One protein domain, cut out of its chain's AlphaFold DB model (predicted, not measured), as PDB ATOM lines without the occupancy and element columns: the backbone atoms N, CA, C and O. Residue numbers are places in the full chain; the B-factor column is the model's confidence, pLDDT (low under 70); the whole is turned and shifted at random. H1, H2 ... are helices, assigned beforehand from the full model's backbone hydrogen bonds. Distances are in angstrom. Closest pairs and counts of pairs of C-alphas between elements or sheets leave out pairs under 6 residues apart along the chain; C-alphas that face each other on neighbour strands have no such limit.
ATOM      1  N   PRO A  71     164.345 154.691 150.356       92.62
ATOM      2  CA  PRO A  71     164.480 155.902 151.152       92.62
ATOM      3  C   PRO A  71     163.310 156.852 150.892       92.62
ATOM      4  O   PRO A  71     162.737 156.869 149.799       92.62
ATOM      5  N   PHE A  72     162.964 157.659 151.894       90.88
ATOM      6  CA  PHE A  72     162.046 158.774 151.685       90.88
ATOM      7  C   PHE A  72     162.615 159.731 150.630       90.88
ATOM      8  O   PHE A  72     163.830 159.870 150.506       90.88
ATOM      9  N   TYR A  73     161.727 160.358 149.862       89.12
ATOM     10  CA  TYR A  73     162.032 161.309 148.793       89.12
ATOM     11  C   TYR A  73     162.789 160.736 147.585       89.12
ATOM     12  O   TYR A  73     163.242 161.499 146.739       89.12
ATOM     13  N   ASN A  74     162.868 159.406 147.455       89.19
ATOM     14  CA  ASN A  74     163.516 158.720 146.325       89.19
ATOM     15  C   ASN A  74     162.536 157.990 145.389       89.19
ATOM     16  O   ASN A  74     162.946 157.165 144.573       89.19
ATOM     17  N   TYR A  75     161.240 158.270 145.504       92.56
ATOM     18  CA  TYR A  75     160.198 157.734 144.629       92.56
ATOM     19  C   TYR A  75     159.110 158.777 144.411       92.56
ATOM     20  O   TYR A  75     158.818 159.575 145.298       92.56
ATOM     21  N   ASN A  76     158.521 158.781 143.221       93.44
ATOM     22  CA  ASN A  76     157.535 159.773 142.793       93.44
ATOM     23  C   ASN A  76     156.299 159.139 142.140       93.44
ATOM     24  O   ASN A  76     155.558 159.825 141.439       93.44
ATOM     25  N   ASN A  77     156.074 157.847 142.365       93.19
ATOM     26  CA  ASN A  77     155.034 157.050 141.731       93.19
ATOM     27  C   ASN A  77     154.318 156.137 142.738       93.19
ATOM     28  O   ASN A  77     154.824 155.865 143.830       93.19
ATOM     29  N   ASP A  78     153.150 155.643 142.344       93.69
ATOM     30  CA  ASP A  78     152.289 154.820 143.196       93.69
ATOM     31  C   ASP A  78     152.939 153.482 143.601       93.69
ATOM     32  O   ASP A  78     152.910 153.157 144.790       93.69
ATOM     33  N   PRO A  79     153.656 152.755 142.719       95.50
ATOM     34  CA  PRO A  79     154.382 151.547 143.112       95.50
ATOM     35  C   PRO A  79     155.422 151.795 144.210       95.50
ATOM     36  O   PRO A  79     155.571 150.981 145.121       95.50
ATOM     37  N   GLY A  80     156.113 152.939 144.170       95.75
ATOM     38  CA  GLY A  80     157.055 153.336 145.215       95.75
ATOM     39  C   GLY A  80     156.367 153.567 146.562       95.75
ATOM     40  O   GLY A  80     156.838 153.064 147.584       95.75
ATOM     41  N   VAL A  81     155.214 154.248 146.560       96.00
ATOM     42  CA  VAL A  81     154.374 154.442 147.756       96.00
ATOM     43  C   VAL A  81     153.921 153.091 148.315       96.00
ATOM     44  O   VAL A  81     154.022 152.852 149.519       96.00
ATOM     45  N   ILE A  82     153.468 152.180 147.453       96.62
ATOM     46  CA  ILE A  82     153.006 150.843 147.841       96.62
ATOM     47  C   ILE A  82     154.144 150.025 148.470       96.62
ATOM     48  O   ILE A  82     153.977 149.467 149.559       96.62
ATOM     49  N   LEU A  83     155.325 150.001 147.845       96.94
ATOM     50  CA  LEU A  83     156.490 149.309 148.396       96.94
ATOM     51  C   LEU A  83     156.910 149.901 149.743       96.94
ATOM     52  O   LEU A  83     157.168 149.150 150.688       96.94
ATOM     53  N   LYS A  84     156.954 151.235 149.856       97.06
ATOM     54  CA  LYS A  84     157.324 151.900 151.107       97.06
ATOM     55  C   LYS A  84     156.311 151.623 152.216       97.06
ATOM     56  O   LYS A  84     156.720 151.364 153.345       97.06
ATOM     57  N   THR A  85     155.020 151.613 151.894       97.50
ATOM     58  CA  THR A  85     153.945 151.251 152.832       97.50
ATOM     59  C   THR A  85     154.177 149.852 153.399       97.50
ATOM     60  O   THR A  85     154.201 149.670 154.614       97.50
ATOM     61  N   TYR A  86     154.430 148.868 152.531       97.44
ATOM     62  CA  TYR A  86     154.754 147.505 152.952       97.44
ATOM     63  C   TYR A  86     155.993 147.450 153.862       97.44
ATOM     64  O   TYR A  86     155.961 146.807 154.911       97.44
ATOM     65  N   GLN A  87     157.068 148.155 153.500       97.06
ATOM     66  CA  GLN A  87     158.298 148.199 154.299       97.06
ATOM     67  C   GLN A  87     158.062 148.821 155.682       97.06
ATOM     68  O   GLN A  87     158.571 148.320 156.678       97.06
ATOM     69  N   LEU A  88     157.267 149.888 155.781       97.06
ATOM     70  CA  LEU A  88     156.904 150.489 157.069       97.06
ATOM     71  C   LEU A  88     156.054 149.531 157.919       97.06
ATOM     72  O   LEU A  88     156.317 149.373 159.111       97.06
ATOM     73  N   MET A  89     155.115 148.804 157.304       97.62
ATOM     74  CA  MET A  89     154.340 147.768 157.998       97.62
ATOM     75  C   MET A  89     155.198 146.616 158.522       97.62
ATOM     76  O   MET A  89     154.919 146.062 159.589       97.62
ATOM     77  N   LYS A  90     156.262 146.250 157.799       96.19
ATOM     78  CA  LYS A  90     157.254 145.273 158.267       96.19
ATOM     79  C   LYS A  90     158.020 145.743 159.498       96.19
ATOM     80  O   LYS A  90     158.380 144.910 160.323       96.19
ATOM     81  N   HIS A  91     158.191 147.051 159.655       95.50
ATOM     82  CA  HIS A  91     158.802 147.675 160.827       95.50
ATOM     83  C   HIS A  91     157.798 147.999 161.947       95.50
ATOM     84  O   HIS A  91     158.141 148.699 162.893       95.50
ATOM     85  N   GLY A  92     156.570 147.474 161.870       96.06
ATOM     86  CA  GLY A  92     155.583 147.568 162.949       96.06
ATOM     87  C   GLY A  92     154.636 148.765 162.871       96.06
ATOM     88  O   GLY A  92     153.844 148.941 163.788       96.06
ATOM     89  N   VAL A  93     154.673 149.556 161.794       97.75
ATOM     90  CA  VAL A  93     153.720 150.659 161.587       97.75
ATOM     91  C   VAL A  93     152.385 150.114 161.065       97.75
ATOM     92  O   VAL A  93     152.356 149.257 160.180       97.75
ATOM     93  N   ASP A  94     151.262 150.607 161.580       97.62
ATOM     94  CA  ASP A  94     149.937 150.214 161.089       97.62
ATOM     95  C   ASP A  94     149.675 150.698 159.657       97.62
ATOM     96  O   ASP A  94     150.242 151.690 159.208       97.62
ATOM     97  N   TYR A  95     148.782 150.012 158.934       97.44
ATOM     98  CA  TYR A  95     148.560 150.228 157.498       97.44
ATOM     99  C   TYR A  95     148.303 151.692 157.111       97.44
ATOM    100  O   TYR A  95     148.999 152.225 156.249       97.44
ATOM    101  N   TYR A  96     147.310 152.344 157.724       96.56
ATOM    102  CA  TYR A  96     146.908 153.697 157.328       96.56
ATOM    103  C   TYR A  96     148.006 154.723 157.611       96.56
ATOM    104  O   TYR A  96     148.257 155.604 156.789       96.56
ATOM    105  N   GLU A  97     148.712 154.571 158.730       97.50
ATOM    106  CA  GLU A  97     149.831 155.448 159.066       97.50
ATOM    107  C   GLU A  97     151.045 155.169 158.170       97.50
ATOM    108  O   GLU A  97     151.661 156.103 157.666       97.50
ATOM    109  N   ALA A  98     151.339 153.902 157.868       97.75
ATOM    110  CA  ALA A  98     152.378 153.518 156.918       97.75
ATOM    111  C   ALA A  98     152.106 154.090 155.517       97.75
ATOM    112  O   ALA A  98     153.013 154.631 154.884       97.75
ATOM    113  N   PHE A  99     150.859 154.013 155.045       97.12
ATOM    114  CA  PHE A  99     150.460 154.542 153.742       97.12
ATOM    115  C   PHE A  99     150.529 156.069 153.710       97.12
ATOM    116  O   PHE A  99     151.083 156.647 152.775       97.12
ATOM    117  N   ARG A 100     150.055 156.736 154.768       96.88
ATOM    118  CA  ARG A 100     150.181 158.190 154.934       96.88
ATOM    119  C   ARG A 100     151.641 158.638 154.924       96.88
ATOM    120  O   ARG A 100     151.986 159.556 154.183       96.88
ATOM    121  N   GLN A 101     152.505 157.989 155.702       97.12
ATOM    122  CA  GLN A 101     153.937 158.296 155.733       97.12
ATOM    123  C   GLN A 101     154.605 158.049 154.380       97.12
ATOM    124  O   GLN A 101     155.452 158.838 153.970       97.12
ATOM    125  N   ALA A 102     154.220 156.994 153.660       96.69
ATOM    126  CA  ALA A 102     154.713 156.743 152.311       96.69
ATOM    127  C   ALA A 102     154.268 157.831 151.314       96.69
ATOM    128  O   ALA A 102     155.072 158.296 150.513       96.69
ATOM    129  N   GLN A 103     153.027 158.316 151.388       95.94
ATOM    130  CA  GLN A 103     152.573 159.426 150.541       95.94
ATOM    131  C   GLN A 103     153.318 160.732 150.847       95.94
ATOM    132  O   GLN A 103     153.830 161.387 149.943       95.94
ATOM    133  N   LEU A 104     153.468 161.083 152.129       95.19
ATOM    134  CA  LEU A 104     154.269 162.243 152.555       95.19
ATOM    135  C   LEU A 104     155.757 162.082 152.217       95.19
ATOM    136  O   LEU A 104     156.490 163.053 152.063       95.19
ATOM    137  N   GLY A 105     156.197 160.838 152.091       92.75
ATOM    138  CA  GLY A 105     157.531 160.437 151.707       92.75
ATOM    139  C   GLY A 105     157.846 160.538 150.219       92.75
ATOM    140  O   GLY A 105     158.985 160.272 149.836       92.75
ATOM    141  N   ARG A 106     156.865 160.862 149.377       93.25
ATOM    142  CA  ARG A 106     157.014 160.926 147.924       93.25
ATOM    143  C   ARG A 106     157.759 162.197 147.513       93.25
ATOM    144  O   ARG A 106     157.510 163.288 148.021       93.25
ATOM    145  N   PHE A 107     158.670 162.073 146.552       89.31
ATOM    146  CA  PHE A 107     159.330 163.220 145.935       89.31
ATOM    147  C   PHE A 107     158.303 164.052 145.160       89.31
ATOM    148  O   PHE A 107     157.516 163.496 144.391       89.31
ATOM    149  N   SER A 108     158.333 165.378 145.321       83.19
ATOM    150  CA  SER A 108     157.490 166.387 144.644       83.19
ATOM    151  C   SER A 108     155.979 166.384 144.931       83.19
ATOM    152  O   SER A 108     155.353 167.430 144.798       83.19
ATOM    153  N   GLN A 109     155.380 165.263 145.341       78.50
ATOM    154  CA  GLN A 109     153.926 165.133 145.517       78.50
ATOM    155  C   GLN A 109     153.584 164.502 146.866       78.50
ATOM    156  O   GLN A 109     153.287 163.316 146.954       78.50
ATOM    157  N   GLN A 110     153.603 165.310 147.922       86.25
ATOM    158  CA  GLN A 110     153.290 164.875 149.286       86.25
ATOM    159  C   GLN A 110     151.786 164.961 149.569       86.25
ATOM    160  O   GLN A 110     151.347 165.641 150.494       86.25
ATOM    161  N   ILE A 111     150.983 164.327 148.718       87.38
ATOM    162  CA  ILE A 111     149.524 164.412 148.792       87.38
ATOM    163  C   ILE A 111     149.003 163.173 149.508       87.38
ATOM    164  O   ILE A 111     149.116 162.054 149.012       87.38
ATOM    165  N   VAL A 112     148.414 163.382 150.681       90.94
ATOM    166  CA  VAL A 112     147.662 162.341 151.383       90.94
ATOM    167  C   VAL A 112     146.223 162.364 150.859       90.94
ATOM    168  O   VAL A 112     145.682 163.455 150.669       90.94
ATOM    169  N   PRO A 113     145.591 161.204 150.614       90.88
ATOM    170  CA  PRO A 113     144.177 161.157 150.268       90.88
ATOM    171  C   PRO A 113     143.305 161.896 151.288       90.88
ATOM    172  O   PRO A 113     143.320 161.576 152.477       90.88
ATOM    173  N   ASN A 114     142.526 162.863 150.802       91.62
ATOM    174  CA  ASN A 114     141.574 163.626 151.615       91.62
ATOM    175  C   ASN A 114     140.183 162.976 151.662       91.62
ATOM    176  O   ASN A 114     139.335 163.380 152.453       91.62
ATOM    177  N   ASP A 115     139.947 161.975 150.817       90.81
ATOM    178  CA  ASP A 115     138.711 161.208 150.742       90.81
ATOM    179  C   ASP A 115     138.996 159.708 150.874       90.81
ATOM    180  O   ASP A 115     140.135 159.255 150.751       90.81
ATOM    181  N   VAL A 116     137.938 158.936 151.130       85.69
ATOM    182  CA  VAL A 116     138.001 157.478 151.321       85.69
ATOM    183  C   VAL A 116     138.427 156.746 150.040       85.69
ATOM    184  O   VAL A 116     139.035 155.685 150.129       85.69
ATOM    185  N   TRP A 117     138.160 157.309 148.859       82.75
ATOM    186  CA  TRP A 117     138.426 156.672 147.564       82.75
ATOM    187  C   TRP A 117     139.905 156.698 147.176       82.75
ATOM    188  O   TRP A 117     140.369 155.814 146.460       82.75
ATOM    189  N   GLY A 118     140.660 157.688 147.654       86.44
ATOM    190  CA  GLY A 118     142.105 157.743 147.453       86.44
ATOM    191  C   GLY A 118     142.888 156.761 148.336       86.44
ATOM    192  O   GLY A 118     144.068 156.514 148.076       86.44
ATOM    193  N   TRP A 119     142.258 156.170 149.358       91.06
ATOM    194  CA  TRP A 119     142.860 155.090 150.139       91.06
ATOM    195  C   TRP A 119     142.731 153.759 149.405       91.06
ATOM    196  O   TRP A 119     141.670 153.391 148.908       91.06
ATOM    197  N   ARG A 120     143.824 152.993 149.369       90.75
ATOM    198  CA  ARG A 120     143.788 151.617 148.868       90.75
ATOM    199  C   ARG A 120     143.235 150.682 149.948       90.75
ATOM    200  O   ARG A 120     143.295 150.974 151.142       90.75
ATOM    201  N   LEU A 121     142.716 149.528 149.533       94.25
ATOM    202  CA  LEU A 121     142.310 148.487 150.473       94.25
ATOM    203  C   LEU A 121     143.549 147.761 151.036       94.25
ATOM    204  O   LEU A 121     144.489 147.461 150.292       94.25
ATOM    205  N   PRO A 122     143.573 147.426 152.338       96.19
ATOM    206  CA  PRO A 122     144.790 146.961 153.003       96.19
ATOM    207  C   PRO A 122     145.098 145.472 152.794       96.19
ATOM    208  O   PRO A 122     146.182 145.007 153.141       96.19
ATOM    209  N   THR A 123     144.157 144.699 152.247       97.31
ATOM    210  CA  THR A 123     144.201 143.229 152.232       97.31
ATOM    211  C   THR A 123     145.492 142.672 151.640       97.31
ATOM    212  O   THR A 123     146.124 141.805 152.245       97.31
ATOM    213  N   ILE A 124     145.937 143.190 150.490       97.06
ATOM    214  CA  ILE A 124     147.152 142.675 149.849       97.06
ATOM    215  C   ILE A 124     148.416 142.984 150.660       97.06
ATOM    216  O   ILE A 124     149.321 142.156 150.734       97.06
ATOM    217  N   PHE A 125     148.450 144.121 151.353       97.50
ATOM    218  CA  PHE A 125     149.568 144.495 152.214       97.50
ATOM    219  C   PHE A 125     149.679 143.568 153.422       97.50
ATOM    220  O   PHE A 125     150.785 143.196 153.810       97.50
ATOM    221  N   PHE A 126     148.548 143.132 153.987       97.56
ATOM    222  CA  PHE A 126     148.541 142.119 155.042       97.56
ATOM    223  C   PHE A 126     149.020 140.752 154.541       97.56
ATOM    224  O   PHE A 126     149.789 140.091 155.239       97.56
ATOM    225  N   ILE A 127     148.653 140.357 153.317       96.69
ATOM    226  CA  ILE A 127     149.185 139.140 152.681       96.69
ATOM    227  C   ILE A 127     150.700 139.254 152.474       96.69
ATOM    228  O   ILE A 127     151.433 138.302 152.719       96.69
ATOM    229  N   TRP A 128     151.217 140.408 152.060       97.44
ATOM    230  CA  TRP A 128     152.665 140.573 151.936       97.44
ATOM    231  C   TRP A 128     153.366 140.619 153.292       97.44
ATOM    232  O   TRP A 128     154.466 140.087 153.435       97.44
ATOM    233  N   ARG A 129     152.735 141.201 154.319       95.94
ATOM    234  CA  ARG A 129     153.298 141.311 155.673       95.94
ATOM    235  C   ARG A 129     153.656 139.949 156.276       95.94
ATOM    236  O   ARG A 129     154.604 139.892 157.057       95.94
ATOM    237  N   ILE A 130     152.972 138.866 155.905       96.31
ATOM    238  CA  ILE A 130     153.288 137.509 156.386       96.31
ATOM    239  C   ILE A 130     154.445 136.831 155.632       96.31
ATOM    240  O   ILE A 130     154.953 135.812 156.092       96.31
ATOM    241  N   LEU A 131     154.892 137.375 154.494       95.44
ATOM    242  CA  LEU A 131     155.999 136.802 153.724       95.44
ATOM    243  C   LEU A 131     157.333 136.939 154.468       95.44
ATOM    244  O   LEU A 131     157.519 137.905 155.201       95.44
ATOM    245  N   PRO A 132     158.303 136.030 154.288       92.88
ATOM    246  CA  PRO A 132     159.607 136.172 154.926       92.88
ATOM    247  C   PRO A 132     160.376 137.399 154.404       92.88
ATOM    248  O   PRO A 132     160.225 137.810 153.249       92.88
ATOM    249  N   GLY A 133     161.231 137.954 155.268       89.12
ATOM    250  CA  GLY A 133     162.042 139.145 154.992       89.12
ATOM    251  C   GLY A 133     161.324 140.475 155.256       89.12
ATOM    252  O   GLY A 133     160.116 140.520 155.494       89.12
ATOM    253  N   SER A 134     162.096 141.564 155.241       80.00
ATOM    254  CA  SER A 134     161.622 142.954 155.360       80.00
ATOM    255  C   SER A 134     161.551 143.679 154.009       80.00
ATOM    256  O   SER A 134     160.785 144.626 153.852       80.00
TER     257      SER A 134
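Overview. This is residues 71 to 134 of the 240 residues of an uncharacterized protein of Candidatus Curtissbacteria bacterium RIFCSPLOWO2_01_FULL_41_18 (UniProt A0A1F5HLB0). Two helices, H1 and H2, pack on each other and cross at a steep tilt, and a short third helix, H3, packs on residues 86 to 90 of H1. A long loop of residues 105 to 122, with no named element, swings round the outside from H2 to H3. The printed part has 64 residues with three named helices, in the order H1, H2, H3, and no named strand; the class is all helix, though under half of the residues, 30 of the 64, are in named elements. The whole is compact, with a radius of gyration of the C-alphas of 11.2 A, and the C-alphas span 32 by 26 by 17 A along the three main axes.

Arrangement. From the first printed residue, Pro 71, the chain runs to H1, residues 78 to 90, the longest helix. A tight link of 4 residues joins it to H2, residues 95 to 104. H1 and H2 touch, with 17 pairs of C-alphas within 8 A; the closest C-alphas are those of Thr 85 and Phe 99, 4.9 A apart. Their lines stand at a steep tilt of 48 degrees, and they run opposite ways. A long link of 18 residues leads from H2 to H3, residues 123 to 129. H3 touches H1, which meets it with residues 86 to 90 alone; the closest C-alphas are those of Tyr 86 and Phe 125, 6.0 A apart. These two run the same way at a steep tilt of 56 degrees. H2 and H3 are close but not clearly touching: their closest C-alphas, those of Tyr 95 and Phe 125, are 7.9 A apart, and their lines are about perpendicular at 87 degrees. In H1, H2 and H3 every O i to N i+4 pair is within hydrogen-bond range.

Along the chain. H1, residues 78 to 90, is 18.5 A long from first to last C-alpha and begins with C-alpha 78 at (152.289, 154.820, 143.196). H2, residues 95 to 104, is 14.2 A long, and its C-alpha 104 is at (154.269, 162.243, 152.555). H3, residues 123 to 129, is 9.9 A long and ends with C-alpha 129 at (153.298, 141.311, 155.673).

Size, cuts and confidence. The two C-alphas farthest apart are those of Asn 114 and Pro 132, 33.0 A. The C-alphas of Pro 71 and Ser 134, the first and last printed, are 13.9 A apart. The printed part has no cut. The C-alphas of residues 105 to 122 lie 9 to 16 A from the mean of all C-alphas. The mean pLDDT of the printed part is 93.5, and no printed residue is under 70.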